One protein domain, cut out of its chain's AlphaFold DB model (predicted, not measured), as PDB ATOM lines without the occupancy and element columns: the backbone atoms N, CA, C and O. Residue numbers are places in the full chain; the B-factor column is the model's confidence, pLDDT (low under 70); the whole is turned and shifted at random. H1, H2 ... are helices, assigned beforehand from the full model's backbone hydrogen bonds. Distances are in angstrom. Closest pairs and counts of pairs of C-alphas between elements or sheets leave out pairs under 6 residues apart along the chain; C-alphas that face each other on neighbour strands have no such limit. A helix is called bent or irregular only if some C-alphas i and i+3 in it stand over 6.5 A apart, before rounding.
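Overview. This is residues 523 to 656 of the 744 residues of an uncharacterized protein of bacterium 336/3 (UniProt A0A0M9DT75). H3 sits in the middle of a helical globule, with H2, H4, H5 and H6 in a loosely joined arc part-way round it and H7 crossing it. H1 packs across H2, H9 packs on H7, and the short H8 lies near the edge. The printed part has 134 residues with nine named helices, H1 to H9 in order, and no named strand: all helix, compact, with a radius of gyration of the C-alphas of 14.3 A and spans of 36 by 33 by 26 A.

Arrangement. H1, residues 532 to 539, touches residues 545 to 550 alone of H2, residues 543 to 556, at a steep tilt of 52 degrees; the closest C-alphas, of Leu 538 and Gln 546, are 4.7 A apart. H3, residues 560 to 571, is the hub, touching three helices, and is irregular: C-alphas 561 and 564 are 7.2 A apart. With residues 566 to 571 alone it touches H4, residues 577 to 587, in a helical hairpin, closest at the C-alphas of Ser 570 and Ser 577, 4.7 A. H5, residues 590 to 599, only just touches residues 567 to 571 alone of H3, with 3 pairs of C-alphas within 8 A, closest at Ile 599 and Leu 571, 7.5 A. H6, residues 605 to 613, forms a hairpin with H5, only just touching it with 3 such pairs, closest at Met 608 and Ile 599, 6.2 A. H7, residues 620 to 630, touches H3, closest at the C-alphas of Ala 626 and Ala 565, 5.2 A. H8, residues 633 to 638, touches no helix. H9, residues 648 to 655, touches H7, closest at the C-alphas of Ile 651 and Val 621, 5.4 A. Every O i to N i+4 pair is within hydrogen-bond range in H1 and H4 to H9; H2 has 9 of 10 and H3 6 of 8.

Along the chain. H1 begins at C-alpha 532 (133.239, 115.339, 79.352), and H9 ends at C-alpha 655 (146.589, 93.829, 85.352). From first to last C-alpha H2 measures 19.6 A and H3 17.7 A.

Size, cuts and confidence. The printed part has no cut and no long link. The mean pLDDT of the printed part is 73.5; 41 residues are under 70, among them 632 to 656.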
ATOM      1  N   LEU A 523     137.968 121.048  89.956       82.56
ATOM      2  CA  LEU A 523     137.785 120.002  88.941       82.56
ATOM      3  C   LEU A 523     137.797 118.597  89.546       82.56
ATOM      4  O   LEU A 523     137.188 117.697  88.981       82.56
ATOM      5  N   LYS A 524     138.440 118.399  90.705       80.06
ATOM      6  CA  LYS A 524     138.388 117.122  91.435       80.06
ATOM      7  C   LYS A 524     137.032 116.859  92.094       80.06
ATOM      8  O   LYS A 524     136.791 115.743  92.538       80.06
ATOM      9  N   GLN A 525     136.177 117.876  92.193       76.56
ATOM     10  CA  GLN A 525     134.859 117.779  92.827       76.56
ATOM     11  C   GLN A 525     133.725 117.548  91.818       76.56
ATOM     12  O   GLN A 525     132.594 117.297  92.229       76.56
ATOM     13  N   LEU A 526     134.009 117.673  90.518       80.25
ATOM     14  CA  LEU A 526     133.031 117.492  89.449       80.25
ATOM     15  C   LEU A 526     132.816 116.005  89.150       80.25
ATOM     16  O   LEU A 526     133.728 115.191  89.282       80.25
ATOM     17  N   ASP A 527     131.602 115.662  88.731       79.88
ATOM     18  CA  ASP A 527     131.269 114.331  88.240       79.88
ATOM     19  C   ASP A 527     131.779 114.121  86.804       79.88
ATOM     20  O   ASP A 527     132.141 115.065  86.099       79.88
ATOM     21  N   GLU A 528     131.810 112.865  86.345       76.19
ATOM     22  CA  GLU A 528     132.348 112.536  85.017       76.19
ATOM     23  C   GLU A 528     131.601 113.245  83.879       76.19
ATOM     24  O   GLU A 528     132.227 113.613  82.887       76.19
ATOM     25  N   SER A 529     130.295 113.496  84.043       75.88
ATOM     26  CA  SER A 529     129.478 114.180  83.034       75.88
ATOM     27  C   SER A 529     129.907 115.639  82.839       75.88
ATOM     28  O   SER A 529     130.097 116.091  81.710       75.88
ATOM     29  N   ALA A 530     130.179 116.366  83.927       75.44
ATOM     30  CA  ALA A 530     130.675 117.739  83.865       75.44
ATOM     31  C   ALA A 530     132.124 117.840  83.351       75.44
ATOM     32  O   ALA A 530     132.566 118.919  82.947       75.44
ATOM     33  N   LEU A 531     132.867 116.728  83.346       85.06
ATOM     34  CA  LEU A 531     134.245 116.649  82.857       85.06
ATOM     35  C   LEU A 531     134.349 116.220  81.386       85.06
ATOM     36  O   LEU A 531     135.448 116.266  80.835       85.06
ATOM     37  N   GLU A 532     133.244 115.866  80.726       83.88
ATOM     38  CA  GLU A 532     133.239 115.339  79.352       83.88
ATOM     39  C   GLU A 532     133.841 116.328  78.336       83.88
ATOM     40  O   GLU A 532     134.637 115.949  77.476       83.88
ATOM     41  N   ASN A 533     133.564 117.627  78.495       83.75
ATOM     42  CA  ASN A 533     134.158 118.677  77.660       83.75
ATOM     43  C   ASN A 533     135.666 118.833  77.902       83.75
ATOM     44  O   ASN A 533     136.444 118.969  76.957       83.75
ATOM     45  N   LEU A 534     136.093 118.790  79.170       87.19
ATOM     46  CA  LEU A 534     137.506 118.878  79.542       87.19
ATOM     47  C   LEU A 534     138.287 117.669  79.012       87.19
ATOM     48  O   LEU A 534     139.407 117.797  78.517       87.19
ATOM     49  N   GLU A 535     137.666 116.498  79.078       87.62
ATOM     50  CA  GLU A 535     138.164 115.273  78.484       87.62
ATOM     51  C   GLU A 535     138.271 115.374  76.954       87.62
ATOM     52  O   GLU A 535     139.314 115.032  76.391       87.62
ATOM     53  N   GLY A 536     137.234 115.877  76.279       84.75
ATOM     54  CA  GLY A 536     137.232 116.093  74.832       84.75
ATOM     55  C   GLY A 536     138.356 117.027  74.377       84.75
ATOM     56  O   GLY A 536     139.048 116.730  73.401       84.75
ATOM     57  N   PHE A 537     138.613 118.105  75.124       88.06
ATOM     58  CA  PHE A 537     139.733 119.010  74.859       88.06
ATOM     59  C   PHE A 537     141.098 118.333  75.023       88.06
ATOM     60  O   PHE A 537     141.972 118.528  74.178       88.06
ATOM     61  N   LEU A 538     141.278 117.484  76.042       85.81
ATOM     62  CA  LEU A 538     142.507 116.696  76.206       85.81
ATOM     63  C   LEU A 538     142.724 115.668  75.088       85.81
ATOM     64  O   LEU A 538     143.870 115.383  74.744       85.81
ATOM     65  N   ARG A 539     141.651 115.097  74.529       82.94
ATOM     66  CA  ARG A 539     141.724 114.123  73.425       82.94
ATOM     67  C   ARG A 539     141.884 114.752  72.045       82.94
ATOM     68  O   ARG A 539     142.185 114.038  71.091       82.94
ATOM     69  N   SER A 540     141.641 116.054  71.918       82.88
ATOM     70  CA  SER A 540     141.696 116.751  70.637       82.88
ATOM     71  C   SER A 540     143.063 116.581  69.971       82.88
ATOM     72  O   SER A 540     144.090 116.595  70.646       82.88
ATOM     73  N   SER A 541     143.093 116.446  68.643       77.50
ATOM     74  CA  SER A 541     144.337 116.494  67.862       77.50
ATOM     75  C   SER A 541     144.918 117.911  67.760       77.50
ATOM     76  O   SER A 541     146.072 118.067  67.360       77.50
ATOM     77  N   ASP A 542     144.139 118.932  68.133       85.69
ATOM     78  CA  ASP A 542     144.564 120.326  68.197       85.69
ATOM     79  C   ASP A 542     145.277 120.626  69.526       85.69
ATOM     80  O   ASP A 542     144.742 120.420  70.620       85.69
ATOM     81  N   ILE A 543     146.496 121.153  69.423       82.88
ATOM     82  CA  ILE A 543     147.350 121.503  70.560       82.88
ATOM     83  C   ILE A 543     146.756 122.640  71.397       82.88
ATOM     84  O   ILE A 543     146.949 122.643  72.613       82.88
ATOM     85  N   GLU A 544     146.039 123.593  70.798       86.00
ATOM     86  CA  GLU A 544     145.470 124.718  71.551       86.00
ATOM     87  C   GLU A 544     144.319 124.263  72.463       86.00
ATOM     88  O   GLU A 544     144.222 124.709  73.608       86.00
ATOM     89  N   ASN A 545     143.533 123.269  72.033       87.25
ATOM     90  CA  ASN A 545     142.519 122.628  72.877       87.25
ATOM     91  C   ASN A 545     143.158 121.884  74.060       87.25
ATOM     92  O   ASN A 545     142.715 122.021  75.203       87.25
ATOM     93  N   GLN A 546     144.248 121.151  73.816       85.81
ATOM     94  CA  GLN A 546     144.980 120.472  74.887       85.81
ATOM     95  C   GLN A 546     145.581 121.476  75.885       85.81
ATOM     96  O   GLN A 546     145.503 121.257  77.093       85.81
ATOM     97  N   LYS A 547     146.132 122.605  75.415       86.12
ATOM     98  CA  LYS A 547     146.630 123.685  76.287       86.12
ATOM     99  C   LYS A 547     145.522 124.300  77.136       86.12
ATOM    100  O   LYS A 547     145.728 124.490  78.331       86.12
ATOM    101  N   MET A 548     144.351 124.566  76.557       86.06
ATOM    102  CA  MET A 548     143.199 125.089  77.295       86.06
ATOM    103  C   MET A 548     142.791 124.145  78.433       86.06
ATOM    104  O   MET A 548     142.611 124.589  79.568       86.06
ATOM    105  N   ALA A 549     142.734 122.838  78.166       88.38
ATOM    106  CA  ALA A 549     142.450 121.845  79.197       88.38
ATOM    107  C   ALA A 549     143.509 121.835  80.314       88.38
ATOM    108  O   ALA A 549     143.172 121.782  81.497       88.38
ATOM    109  N   LEU A 550     144.793 121.942  79.959       87.56
ATOM    110  CA  LEU A 550     145.877 122.014  80.940       87.56
ATOM    111  C   LEU A 550     145.833 123.302  81.772       87.56
ATOM    112  O   LEU A 550     146.104 123.244  82.970       87.56
ATOM    113  N   GLU A 551     145.471 124.444  81.188       86.62
ATOM    114  CA  GLU A 551     145.263 125.702  81.920       86.62
ATOM    115  C   GLU A 551     144.107 125.601  82.921       86.62
ATOM    116  O   GLU A 551     144.257 125.988  84.082       86.62
ATOM    117  N   MET A 552     142.986 124.992  82.523       85.81
ATOM    118  CA  MET A 552     141.878 124.706  83.441       85.81
ATOM    119  C   MET A 552     142.340 123.819  84.608       85.81
ATOM    120  O   MET A 552     142.010 124.087  85.763       85.81
ATOM    121  N   MET A 553     143.175 122.811  84.340       89.25
ATOM    122  CA  MET A 553     143.729 121.929  85.375       89.25
ATOM    123  C   MET A 553     144.787 122.595  86.268       89.25
ATOM    124  O   MET A 553     144.933 122.210  87.431       89.25
ATOM    125  N   LYS A 554     145.520 123.614  85.793       84.06
ATOM    126  CA  LYS A 554     146.524 124.340  86.604       84.06
ATOM    127  C   LYS A 554     145.907 125.023  87.824       84.06
ATOM    128  O   LYS A 554     146.563 125.102  88.871       84.06
ATOM    129  N   THR A 555     144.677 125.510  87.691       77.38
ATOM    130  CA  THR A 555     143.913 126.166  88.763       77.38
ATOM    131  C   THR A 555     142.930 125.203  89.421       77.38
ATOM    132  O   THR A 555     142.828 125.178  90.646       77.38
ATOM    133  N   GLY A 556     142.265 124.367  88.623       83.06
ATOM    134  CA  GLY A 556     141.213 123.467  89.070       83.06
ATOM    135  C   GLY A 556     141.645 122.088  89.522       83.06
ATOM    136  O   GLY A 556     140.786 121.352  89.986       83.06
ATOM    137  N   GLY A 557     142.933 121.746  89.440       86.38
ATOM    138  CA  GLY A 557     143.468 120.420  89.758       86.38
ATOM    139  C   GLY A 557     143.263 119.400  88.641       86.38
ATOM    140  O   GLY A 557     142.565 119.653  87.664       86.38
ATOM    141  N   ILE A 558     143.903 118.238  88.783       89.19
ATOM    142  CA  ILE A 558     143.773 117.119  87.840       89.19
ATOM    143  C   ILE A 558     142.684 116.170  88.356       89.19
ATOM    144  O   ILE A 558     142.917 115.571  89.404       89.19
ATOM    145  N   PRO A 559     141.535 116.000  87.682       89.69
ATOM    146  CA  PRO A 559     140.537 114.995  88.057       89.69
ATOM    147  C   PRO A 559     141.118 113.581  88.070       89.69
ATOM    148  O   PRO A 559     141.938 113.241  87.215       89.69
ATOM    149  N   ASP A 560     140.685 112.742  89.010       84.50
ATOM    150  CA  ASP A 560     141.280 111.413  89.199       84.50
ATOM    151  C   ASP A 560     141.068 110.499  87.971       84.50
ATOM    152  O   ASP A 560     141.982 109.771  87.582       84.50
ATOM    153  N   ASN A 561     139.924 110.617  87.283       83.31
ATOM    154  CA  ASN A 561     139.626 109.899  86.035       83.31
ATOM    155  C   ASN A 561     140.466 110.375  84.828       83.31
ATOM    156  O   ASN A 561     140.625 109.643  83.852       83.31
ATOM    157  N   LEU A 562     141.031 111.586  84.889       88.69
ATOM    158  CA  LEU A 562     141.885 112.160  83.842       88.69
ATOM    159  C   LEU A 562     143.376 112.091  84.188       88.69
ATOM    160  O   LEU A 562     144.216 112.314  83.316       88.69
ATOM    161  N   LEU A 563     143.735 111.736  85.425       88.25
ATOM    162  CA  LEU A 563     145.122 111.679  85.888       88.25
ATOM    163  C   LEU A 563     146.005 110.820  84.977       88.25
ATOM    164  O   LEU A 563     147.077 111.255  84.556       88.25
ATOM    165  N   TYR A 564     145.545 109.620  84.631       86.38
ATOM    166  CA  TYR A 564     146.314 108.706  83.791       86.38
ATOM    167  C   TYR A 564     146.415 109.182  82.339       86.38
ATOM    168  O   TYR A 564     147.443 108.958  81.705       86.38
ATOM    169  N   ALA A 565     145.426 109.925  81.838       85.50
ATOM    170  CA  ALA A 565     145.517 110.578  80.535       85.50
ATOM    171  C   ALA A 565     146.603 111.664  80.531       85.50
ATOM    172  O   ALA A 565     147.464 111.693  79.652       85.50
ATOM    173  N   VAL A 566     146.630 112.503  81.571       87.88
ATOM    174  CA  VAL A 566     147.662 113.531  81.763       87.88
ATOM    175  C   VAL A 566     149.052 112.892  81.901       87.88
ATOM    176  O   VAL A 566     150.017 113.372  81.303       87.88
ATOM    177  N   ILE A 567     149.169 111.758  82.604       85.81
ATOM    178  CA  ILE A 567     150.415 110.979  82.685       85.81
ATOM    179  C   ILE A 567     150.857 110.498  81.295       85.81
ATOM    180  O   ILE A 567     152.016 110.707  80.935       85.81
ATOM    181  N   LEU A 568     149.966 109.914  80.488       80.62
ATOM    182  CA  LEU A 568     150.294 109.449  79.133       80.62
ATOM    183  C   LEU A 568     150.778 110.591  78.231       80.62
ATOM    184  O   LEU A 568     151.798 110.448  77.553       80.62
ATOM    185  N   ILE A 569     150.112 111.750  78.274       81.19
ATOM    186  CA  ILE A 569     150.525 112.943  77.519       81.19
ATOM    187  C   ILE A 569     151.921 113.407  77.959       81.19
ATOM    188  O   ILE A 569     152.736 113.766  77.111       81.19
ATOM    189  N   SER A 570     152.230 113.361  79.262       81.38
ATOM    190  CA  SER A 570     153.544 113.770  79.787       81.38
ATOM    191  C   SER A 570     154.696 112.935  79.229       81.38
ATOM    192  O   SER A 570     155.786 113.454  78.978       81.38
ATOM    193  N   LEU A 571     154.439 111.643  79.013       75.69
ATOM    194  CA  LEU A 571     155.429 110.662  78.591       75.69
ATOM    195  C   LEU A 571     155.646 110.654  77.074       75.69
ATOM    196  O   LEU A 571     156.697 110.218  76.601       75.69
ATOM    197  N   LYS A 572     154.686 111.177  76.307       72.00
ATOM    198  CA  LYS A 572     154.842 111.426  74.875       72.00
ATOM    199  C   LYS A 572     155.683 112.682  74.652       72.00
ATOM    200  O   LYS A 572     155.527 113.696  75.328       72.00
ATOM    201  N   LYS A 573     156.570 112.654  73.653       67.25
ATOM    202  CA  LYS A 573     157.368 113.826  73.254       67.25
ATOM    203  C   LYS A 573     156.513 114.789  72.416       67.25
ATOM    204  O   LYS A 573     156.708 114.905  71.212       67.25
ATOM    205  N   THR A 574     155.543 115.440  73.056       70.56
ATOM    206  CA  THR A 574     154.653 116.445  72.454       70.56
ATOM    207  C   THR A 574     155.126 117.867  72.767       70.56
ATOM    208  O   THR A 574     155.938 118.083  73.670       70.56
ATOM    209  N   LEU A 575     154.583 118.856  72.046       74.88
ATOM    210  CA  LEU A 575     154.853 120.283  72.276       74.88
ATOM    211  C   LEU A 575     154.395 120.775  73.669       74.88
ATOM    212  O   LEU A 575     154.901 121.786  74.145       74.88
ATOM    213  N   ILE A 576     153.511 120.037  74.352       78.25
ATOM    214  CA  ILE A 576     152.936 120.390  75.667       78.25
ATOM    215  C   ILE A 576     153.528 119.605  76.853       78.25
ATOM    216  O   ILE A 576     153.229 119.915  78.005       78.25
ATOM    217  N   SER A 577     154.403 118.620  76.615       74.94
ATOM    218  CA  SER A 577     154.961 117.728  77.655       74.94
ATOM    219  C   SER A 577     155.596 118.482  78.842       74.94
ATOM    220  O   SER A 577     155.467 118.073  79.997       74.94
ATOM    221  N   LEU A 578     156.227 119.637  78.596       78.44
ATOM    222  CA  LEU A 578     156.805 120.493  79.644       78.44
ATOM    223  C   LEU A 578     155.755 121.090  80.594       78.44
ATOM    224  O   LEU A 578     155.991 121.158  81.800       78.44
ATOM    225  N   GLU A 579     154.610 121.527  80.073       81.81
ATOM    226  CA  GLU A 579     153.533 122.109  80.879       81.81
ATOM    227  C   GLU A 579     152.826 121.046  81.712       81.81
ATOM    228  O   GLU A 579     152.567 121.251  82.899       81.81
ATOM    229  N   VAL A 580     152.618 119.874  81.114       84.44
ATOM    230  CA  VAL A 580     152.070 118.700  81.791       84.44
ATOM    231  C   VAL A 580     152.961 118.268  82.957       84.44
ATOM    232  O   VAL A 580     152.464 117.952  84.034       84.44
ATOM    233  N   HIS A 581     154.286 118.316  82.803       83.81
ATOM    234  CA  HIS A 581     155.197 117.993  83.901       83.81
ATOM    235  C   HIS A 581     155.117 118.974  85.073       83.81
ATOM    236  O   HIS A 581     155.203 118.529  86.215       83.81
ATOM    237  N   LYS A 582     154.937 120.276  84.824       84.25
ATOM    238  CA  LYS A 582     154.715 121.257  85.905       84.25
ATOM    239  C   LYS A 582     153.408 120.974  86.645       84.25
ATOM    240  O   LYS A 582     153.348 121.097  87.865       84.25
ATOM    241  N   LEU A 583     152.379 120.568  85.904       86.81
ATOM    242  CA  LEU A 583     151.079 120.208  86.457       86.81
ATOM    243  C   LEU A 583     151.164 118.938  87.323       86.81
ATOM    244  O   LEU A 583     150.710 118.945  88.465       86.81
ATOM    245  N   LEU A 584     151.818 117.883  86.826       86.88
ATOM    246  CA  LEU A 584     152.039 116.643  87.579       86.88
ATOM    247  C   LEU A 584     152.906 116.875  88.823       86.88
ATOM    248  O   LEU A 584     152.594 116.337  89.875       86.88
ATOM    249  N   GLN A 585     153.936 117.724  88.746       86.06
ATOM    250  CA  GLN A 585     154.775 118.064  89.905       86.06
ATOM    251  C   GLN A 585     153.974 118.708  91.047       86.06
ATOM    252  O   GLN A 585     154.338 118.570  92.209       86.06
ATOM    253  N   LYS A 586     152.905 119.438  90.711       84.31
ATOM    254  CA  LYS A 586     152.057 120.143  91.678       84.31
ATOM    255  C   LYS A 586     150.999 119.238  92.317       84.31
ATOM    256  O   LYS A 586     150.661 119.450  93.475       84.31
ATOM    257  N   TYR A 587     150.442 118.288  91.563       84.12
ATOM    258  CA  TYR A 587     149.236 117.544  91.964       84.12
ATOM    259  C   TYR A 587     149.443 116.043  92.186       84.12
ATOM    260  O   TYR A 587     148.503 115.363  92.596       84.12
ATOM    261  N   VAL A 588     150.639 115.524  91.915       83.94
ATOM    262  CA  VAL A 588     150.987 114.114  92.105       83.94
ATOM    263  C   VAL A 588     152.023 113.981  93.216       83.94
ATOM    264  O   VAL A 588     152.860 114.863  93.399       83.94
ATOM    265  N   ASP A 589     151.962 112.869  93.949       80.88
ATOM    266  CA  ASP A 589     152.931 112.531  94.988       80.88
ATOM    267  C   ASP A 589     154.387 112.588  94.475       80.88
ATOM    268  O   ASP A 589     154.679 112.245  93.323       80.88
ATOM    269  N   ALA A 590     155.311 113.025  95.337       81.56
ATOM    270  CA  ALA A 590     156.713 113.239  94.986       81.56
ATOM    271  C   ALA A 590     157.432 111.948  94.547       81.56
ATOM    272  O   ALA A 590     158.297 111.990  93.661       81.56
ATOM    273  N   GLU A 591     157.070 110.799  95.123       83.31
ATOM    274  CA  GLU A 591     157.599 109.488  94.749       83.31
ATOM    275  C   GLU A 591     157.139 109.119  93.336       83.31
ATOM    276  O   GLU A 591     157.967 108.836  92.459       83.31
ATOM    277  N   LEU A 592     155.832 109.233  93.074       81.38
ATOM    278  CA  LEU A 592     155.253 108.969  91.757       81.38
ATOM    279  C   LEU A 592     155.805 109.933  90.693       81.38
ATOM    280  O   LEU A 592     156.195 109.496  89.608       81.38
ATOM    281  N   TYR A 593     155.952 111.224  91.001       85.50
ATOM    282  CA  TYR A 593     156.561 112.190  90.085       85.50
ATOM    283  C   TYR A 593     158.014 111.829  89.730       85.50
ATOM    284  O   TYR A 593     158.408 111.878  88.560       85.50
ATOM    285  N   THR A 594     158.805 111.397  90.715       82.81
ATOM    286  CA  THR A 594     160.197 110.963  90.507       82.81
ATOM    287  C   THR A 594     160.279 109.756  89.568       82.81
ATOM    288  O   THR A 594     161.175 109.676  88.721       82.81
ATOM    289  N   ILE A 595     159.331 108.823  89.677       79.44
ATOM    290  CA  ILE A 595     159.219 107.664  88.785       79.44
ATOM    291  C   ILE A 595     158.910 108.116  87.353       79.44
ATOM    292  O   ILE A 595     159.619 107.723  86.423       79.44
ATOM    293  N   LEU A 596     157.910 108.983  87.174       80.19
ATOM    294  CA  LEU A 596     157.526 109.506  85.858       80.19
ATOM    295  C   LEU A 596     158.688 110.247  85.175       80.19
ATOM    296  O   LEU A 596     158.946 110.039  83.988       80.19
ATOM    297  N   ALA A 597     159.460 111.033  85.933       76.38
ATOM    298  CA  ALA A 597     160.633 111.739  85.422       76.38
ATOM    299  C   ALA A 597     161.731 110.791  84.891       76.38
ATOM    300  O   ALA A 597     162.378 111.097  83.888       76.38
ATOM    301  N   ARG A 598     161.921 109.615  85.512       73.94
ATOM    302  CA  ARG A 598     162.912 108.603  85.083       73.94
ATOM    303  C   ARG A 598     162.494 107.850  83.818       73.94
ATOM    304  O   ARG A 598     163.349 107.416  83.045       73.94
ATOM    305  N   ILE A 599     161.191 107.681  83.605       70.44
ATOM    306  CA  ILE A 599     160.633 106.917  82.481       70.44
ATOM    307  C   ILE A 599     160.774 107.678  81.148       70.44
ATOM    308  O   ILE A 599     160.984 107.053  80.109       70.44
ATOM    309  N   ARG A 600     160.788 109.018  81.195       62.09
ATOM    310  CA  ARG A 600     160.889 109.957  80.057       62.09
ATOM    311  C   ARG A 600     162.072 109.722  79.096       62.09
ATOM    312  O   ARG A 600     162.079 110.235  77.982       62.09
ATOM    313  N   VAL A 601     163.090 108.964  79.504       54.94
ATOM    314  CA  VAL A 601     164.395 108.893  78.820       54.94
ATOM    315  C   VAL A 601     164.459 107.825  77.706       54.94
ATOM    316  O   VAL A 601     165.458 107.749  76.995       54.94
ATOM    317  N   LYS A 602     163.436 106.978  77.500       51.81
ATOM    318  CA  LYS A 602     163.539 105.827  76.570       51.81
ATOM    319  C   LYS A 602     162.408 105.778  75.537       51.81
ATOM    320  O   LYS A 602     161.263 105.536  75.880       51.81
ATOM    321  N   PHE A 603     162.776 105.918  74.261       54.00
ATOM    322  CA  PHE A 603     161.908 106.061  73.076       54.00
ATOM    323  C   PHE A 603     161.109 104.799  72.670       54.00
ATOM    324  O   PHE A 603     160.717 104.654  71.518       54.00
ATOM    325  N   ASN A 604     160.898 103.853  73.589       67.06
ATOM    326  CA  ASN A 604     160.209 102.596  73.306       67.06
ATOM    327  C   ASN A 604     158.970 102.477  74.206       67.06
ATOM    328  O   ASN A 604     159.106 102.322  75.423       67.06
ATOM    329  N   TRP A 605     157.787 102.531  73.586       66.06
ATOM    330  CA  TRP A 605     156.480 102.417  74.238       66.06
ATOM    331  C   TRP A 605     156.340 101.142  75.076       66.06
ATOM    332  O   TRP A 605     155.957 101.220  76.240       66.06
ATOM    333  N   GLU A 606     156.739  99.980  74.550       60.84
ATOM    334  CA  GLU A 606     156.683  98.720  75.302       60.84
ATOM    335  C   GLU A 606     157.537  98.797  76.566       60.84
ATOM    336  O   GLU A 606     157.135  98.353  77.641       60.84
ATOM    337  N   ARG A 607     158.730  99.389  76.472       64.62
ATOM    338  CA  ARG A 607     159.624  99.546  77.626       64.62
ATOM    339  C   ARG A 607     159.072 100.549  78.638       64.62
ATOM    340  O   ARG A 607     159.234 100.348  79.838       64.62
ATOM    341  N   MET A 608     158.442 101.613  78.156       71.06
ATOM    342  CA  MET A 608     157.791 102.635  78.966       71.06
ATOM    343  C   MET A 608     156.622 102.048  79.763       71.06
ATOM    344  O   MET A 608     156.611 102.147  80.989       71.06
ATOM    345  N   MET A 609     155.705 101.355  79.085       69.50
ATOM    346  CA  MET A 609     154.553 100.706  79.711       69.50
ATOM    347  C   MET A 609     154.984  99.601  80.672       69.50
ATOM    348  O   MET A 609     154.504  99.556  81.800       69.50
ATOM    349  N   ASN A 610     155.974  98.781  80.306       66.06
ATOM    350  CA  ASN A 610     156.533  97.779  81.216       66.06
ATOM    351  C   ASN A 610     157.123  98.391  82.497       66.06
ATOM    352  O   ASN A 610     157.061  97.768  83.554       66.06
ATOM    353  N   ASN A 611     157.702  99.593  82.430       69.75
ATOM    354  CA  ASN A 611     158.225 100.272  83.617       69.75
ATOM    355  C   ASN A 611     157.110 100.863  84.490       69.75
ATOM    356  O   ASN A 611     157.216 100.784  85.711       69.75
ATOM    357  N   LEU A 612     156.054 101.421  83.886       72.38
ATOM    358  CA  LEU A 612     154.886 101.922  84.620       72.38
ATOM    359  C   LEU A 612     154.159 100.787  85.342       72.38
ATOM    360  O   LEU A 612     153.920 100.873  86.540       72.38
ATOM    361  N   LEU A 613     153.872  99.692  84.636       69.25
ATOM    362  CA  LEU A 613     153.094  98.577  85.178       69.25
ATOM    363  C   LEU A 613     153.820  97.838  86.302       69.25
ATOM    364  O   LEU A 613     153.178  97.317  87.210       69.25
ATOM    365  N   LYS A 614     155.156  97.813  86.291       68.62
ATOM    366  CA  LYS A 614     155.956  97.224  87.377       68.62
ATOM    367  C   LYS A 614     155.932  98.039  88.670       68.62
ATOM    368  O   LYS A 614     156.371  97.520  89.693       68.62
ATOM    369  N   ASN A 615     155.464  99.285  88.643       73.19
ATOM    370  CA  ASN A 615     155.483 100.143  89.814       73.19
ATOM    371  C   ASN A 615     154.199  99.981  90.657       73.19
ATOM    372  O   ASN A 615     153.107 100.122  90.110       73.19
ATOM    373  N   PRO A 616     154.303  99.723  91.975       76.06
ATOM    374  CA  PRO A 616     153.137  99.519  92.840       76.06
ATOM    375  C   PRO A 616     152.272 100.774  93.035       76.06
ATOM    376  O   PRO A 616     151.116 100.642  93.421       76.06
ATOM    377  N   LEU A 617     152.791 101.975  92.746       78.44
ATOM    378  CA  LEU A 617     152.040 103.235  92.845       78.44
ATOM    379  C   LEU A 617     151.159 103.522  91.616       78.44
ATOM    380  O   LEU A 617     150.392 104.481  91.624       78.44
ATOM    381  N   ILE A 618     151.263 102.722  90.549       79.25
ATOM    382  CA  ILE A 618     150.467 102.878  89.327       79.25
ATOM    383  C   ILE A 618     149.241 101.963  89.392       79.25
ATOM    384  O   ILE A 618     149.367 100.736  89.387       79.25
ATOM    385  N   ASN A 619     148.038 102.548  89.375       80.19
ATOM    386  CA  ASN A 619     146.809 101.777  89.205       80.19
ATOM    387  C   ASN A 619     146.707 101.301  87.750       80.19
ATOM    388  O   ASN A 619     146.437 102.069  86.827       80.19
ATOM    389  N   ARG A 620     146.928 100.001  87.560       71.38
ATOM    390  CA  ARG A 620     146.959  99.347  86.248       71.38
ATOM    391  C   ARG A 620     145.624  99.417  85.512       71.38
ATOM    392  O   ARG A 620     145.626  99.544  84.294       71.38
ATOM    393  N   VAL A 621     144.509  99.355  86.243       68.19
ATOM    394  CA  VAL A 621     143.155  99.405  85.672       68.19
ATOM    395  C   VAL A 621     142.879 100.792  85.102       68.19
ATOM    396  O   VAL A 621     142.444 100.923  83.961       68.19
ATOM    397  N   GLU A 622     143.190 101.835  85.865       75.50
ATOM    398  CA  GLU A 622     142.959 103.218  85.435       75.50
ATOM    399  C   GLU A 622     143.934 103.649  84.331       75.50
ATOM    400  O   GLU A 622     143.541 104.330  83.382       75.50
ATOM    401  N   LEU A 623     145.181 103.164  84.369       78.00
ATOM    402  CA  LEU A 623     146.124 103.335  83.264       78.00
ATOM    403  C   LEU A 623     145.625 102.654  81.980       78.00
ATOM    404  O   LEU A 623     145.692 103.257  80.911       78.00
ATOM    405  N   ALA A 624     145.100 101.429  82.077       68.75
ATOM    406  CA  ALA A 624     144.520 100.712  80.944       68.75
ATOM    407  C   ALA A 624     143.355 101.488  80.326       68.75
ATOM    408  O   ALA A 624     143.360 101.741  79.123       68.75
ATOM    409  N   LYS A 625     142.399 101.932  81.153       73.06
ATOM    410  CA  LYS A 625     141.267 102.755  80.710       73.06
ATOM    411  C   LYS A 625     141.741 104.011  79.983       73.06
ATOM    412  O   LYS A 625     141.246 104.299  78.898       73.06
ATOM    413  N   ALA A 626     142.734 104.719  80.523       78.00
ATOM    414  CA  ALA A 626     143.283 105.907  79.877       78.00
ATOM    415  C   ALA A 626     143.944 105.598  78.522       78.00
ATOM    416  O   ALA A 626     143.711 106.328  77.563       78.00
ATOM    417  N   VAL A 627     144.705 104.503  78.401       74.69
ATOM    418  CA  VAL A 627     145.318 104.090  77.122       74.69
ATOM    419  C   VAL A 627     144.251 103.811  76.062       74.69
ATOM    420  O   VAL A 627     144.362 104.292  74.943       74.69
ATOM    421  N   ILE A 628     143.186 103.087  76.408       70.19
ATOM    422  CA  ILE A 628     142.078 102.789  75.479       70.19
ATOM    423  C   ILE A 628     141.397 104.072  75.011       70.19
ATOM    424  O   ILE A 628     140.988 104.198  73.860       70.19
ATOM    425  N   LYS A 629     141.233 105.004  75.948       75.31
ATOM    426  CA  LYS A 629     140.374 106.174  75.809       75.31
ATOM    427  C   LYS A 629     141.084 107.342  75.103       75.31
ATOM    428  O   LYS A 629     140.423 108.090  74.385       75.31
ATOM    429  N   PHE A 630     142.405 107.479  75.264       75.00
ATOM    430  CA  PHE A 630     143.199 108.624  74.786       75.00
ATOM    431  C   PHE A 630     144.231 108.293  73.695       75.00
ATOM    432  O   PHE A 630     144.869 109.210  73.175       75.00
ATOM    433  N   GLU A 631     144.421 107.023  73.333       73.44
ATOM    434  CA  GLU A 631     145.254 106.639  72.189       73.44
ATOM    435  C   GLU A 631     144.420 106.418  70.925       73.44
ATOM    436  O   GLU A 631     143.272 105.977  70.984       73.44
ATOM    437  N   ASP A 632     145.000 106.706  69.757       68.12
ATOM    438  CA  ASP A 632     144.307 106.498  68.490       68.12
ATOM    439  C   ASP A 632     144.261 105.011  68.082       68.12
ATOM    440  O   ASP A 632     145.067 104.174  68.502       68.12
ATOM    441  N   LYS A 633     143.292 104.663  67.228       58.00
ATOM    442  CA  LYS A 633     143.059 103.278  66.792       58.00
ATOM    443  C   LYS A 633     144.273 102.676  66.074       58.00
ATOM    444  O   LYS A 633     144.523 101.482  66.220       58.00
ATOM    445  N   ASN A 634     145.031 103.477  65.326       58.25
ATOM    446  CA  ASN A 634     146.214 103.011  64.602       58.25
ATOM    447  C   ASN A 634     147.367 102.727  65.566       58.25
ATOM    448  O   ASN A 634     148.056 101.722  65.417       58.25
ATOM    449  N   PHE A 635     147.539 103.561  66.587       64.06
ATOM    450  CA  PHE A 635     148.500 103.389  67.663       64.06
ATOM    451  C   PHE A 635     148.213 102.121  68.467       64.06
ATOM    452  O   PHE A 635     149.119 101.330  68.738       64.06
ATOM    453  N   LEU A 636     146.945 101.886  68.806       59.44
ATOM    454  CA  LEU A 636     146.522 100.689  69.526       59.44
ATOM    455  C   LEU A 636     146.736  99.428  68.670       59.44
ATOM    456  O   LEU A 636     147.353  98.472  69.138       59.44
ATOM    457  N   LEU A 637     146.369  99.465  67.384       54.59
ATOM    458  CA  LEU A 637     146.624  98.375  66.432       54.59
ATOM    459  C   LEU A 637     148.123  98.091  66.237       54.59
ATOM    460  O   LEU A 637     148.529  96.927  66.252       54.59
ATOM    461  N   ALA A 638     148.950  99.132  66.104       53.03
ATOM    462  CA  ALA A 638     150.398  99.015  65.929       53.03
ATOM    463  C   ALA A 638     151.090  98.343  67.126       53.03
ATOM    464  O   ALA A 638     152.123  97.696  66.961       53.03
ATOM    465  N   ASN A 639     150.495  98.442  68.317       51.72
ATOM    466  CA  ASN A 639     150.995  97.825  69.544       51.72
ATOM    467  C   ASN A 639     150.258  96.520  69.912       51.72
ATOM    468  O   ASN A 639     150.352  96.058  71.046       51.72
ATOM    469  N   ASN A 640     149.550  95.898  68.958       49.62
ATOM    470  CA  ASN A 640     148.752  94.677  69.143       49.62
ATOM    471  C   ASN A 640     147.648  94.788  70.221       49.62
ATOM    472  O   ASN A 640     147.272  93.782  70.825       49.62
ATOM    473  N   ILE A 641     147.106  95.988  70.449       50.81
ATOM    474  CA  ILE A 641     145.972  96.233  71.347       50.81
ATOM    475  C   ILE A 641     144.681  96.256  70.502       50.81
ATOM    476  O   ILE A 641     144.409  97.210  69.775       50.81
ATOM    477  N   LEU A 642     143.894  95.175  70.554       47.03
ATOM    478  CA  LEU A 642     142.687  94.944  69.744       47.03
ATOM    479  C   LEU A 642     141.404  95.479  70.401       47.03
ATOM    480  O   LEU A 642     140.700  94.725  71.057       47.03
ATOM    481  N   ILE A 643     141.057  96.756  70.235       45.09
ATOM    482  CA  ILE A 643     139.801  97.279  70.808       45.09
ATOM    483  C   ILE A 643     138.590  96.552  70.185       45.09
ATOM    484  O   ILE A 643     138.208  96.833  69.050       45.09
ATOM    485  N   THR A 644     138.002  95.607  70.916       43.31
ATOM    486  CA  THR A 644     136.664  95.053  70.671       43.31
ATOM    487  C   THR A 644     135.651  95.776  71.562       43.31
ATOM    488  O   THR A 644     136.043  96.497  72.476       43.31
ATOM    489  N   GLU A 645     134.354  95.602  71.298       38.00
ATOM    490  CA  GLU A 645     133.250  96.351  71.933       38.00
ATOM    491  C   GLU A 645     133.154  96.218  73.472       38.00
ATOM    492  O   GLU A 645     132.398  96.959  74.090       38.00
ATOM    493  N   GLU A 646     133.958  95.357  74.110       44.00
ATOM    494  CA  GLU A 646     134.047  95.237  75.571       44.00
ATOM    495  C   GLU A 646     135.470  95.559  76.089       44.00
ATOM    496  O   GLU A 646     136.413  94.832  75.773       44.00
ATOM    497  N   PRO A 647     135.669  96.623  76.896       45.78
ATOM    498  CA  PRO A 647     136.989  97.082  77.364       45.78
ATOM    499  C   PRO A 647     137.665  96.202  78.444       45.78
ATOM    500  O   PRO A 647     138.825  96.444  78.790       45.78
ATOM    501  N   ASP A 648     136.989  95.167  78.951       48.56
ATOM    502  CA  ASP A 648     137.439  94.347  80.090       48.56
ATOM    503  C   ASP A 648     138.712  93.524  79.818       48.56
ATOM    504  O   ASP A 648     139.521  93.298  80.724       48.56
ATOM    505  N   TRP A 649     138.956  93.123  78.568       47.84
ATOM    506  CA  TRP A 649     140.135  92.322  78.211       47.84
ATOM    507  C   TRP A 649     141.439  93.143  78.241       47.84
ATOM    508  O   TRP A 649     142.510  92.619  78.558       47.84
ATOM    509  N   ILE A 650     141.365  94.447  77.945       48.53
ATOM    510  CA  ILE A 650     142.524  95.355  77.984       48.53
ATOM    511  C   ILE A 650     142.937  95.575  79.434       48.53
ATOM    512  O   ILE A 650     144.125  95.556  79.756       48.53
ATOM    513  N   ILE A 651     141.949  95.704  80.321       48.78
ATOM    514  CA  ILE A 651     142.168  95.774  81.762       48.78
ATOM    515  C   ILE A 651     142.899  94.507  82.233       48.78
ATOM    516  O   ILE A 651     143.937  94.642  82.873       48.78
ATOM    517  N   GLN A 652     142.468  93.307  81.818       48.66
ATOM    518  CA  GLN A 652     143.173  92.050  82.127       48.66
ATOM    519  C   GLN A 652     144.617  91.994  81.596       48.66
ATOM    520  O   GLN A 652     145.522  91.550  82.310       48.66
ATOM    521  N   TYR A 653     144.862  92.469  80.369       51.38
ATOM    522  CA  TYR A 653     146.209  92.544  79.791       51.38
ATOM    523  C   TYR A 653     147.146  93.406  80.650       51.38
ATOM    524  O   TYR A 653     148.267  92.995  80.949       51.38
ATOM    525  N   PHE A 654     146.673  94.568  81.102       45.09
ATOM    526  CA  PHE A 654     147.445  95.479  81.944       45.09
ATOM    527  C   PHE A 654     147.560  95.022  83.409       45.09
ATOM    528  O   PHE A 654     148.555  95.342  84.063       45.09
ATOM    529  N   THR A 655     146.586  94.279  83.948       45.34
ATOM    530  CA  THR A 655     146.589  93.829  85.352       45.34
ATOM    531  C   THR A 655     147.326  92.512  85.583       45.34
ATOM    532  O   THR A 655     147.817  92.307  86.693       45.34
ATOM    533  N   SER A 656     147.470  91.647  84.573       49.47
ATOM    534  CA  SER A 656     148.123  90.338  84.721       49.47
ATOM    535  C   SER A 656     149.630  90.463  85.011       49.47
ATOM    536  O   SER A 656     150.431  90.870  84.175       49.47
TER     537      SER A 656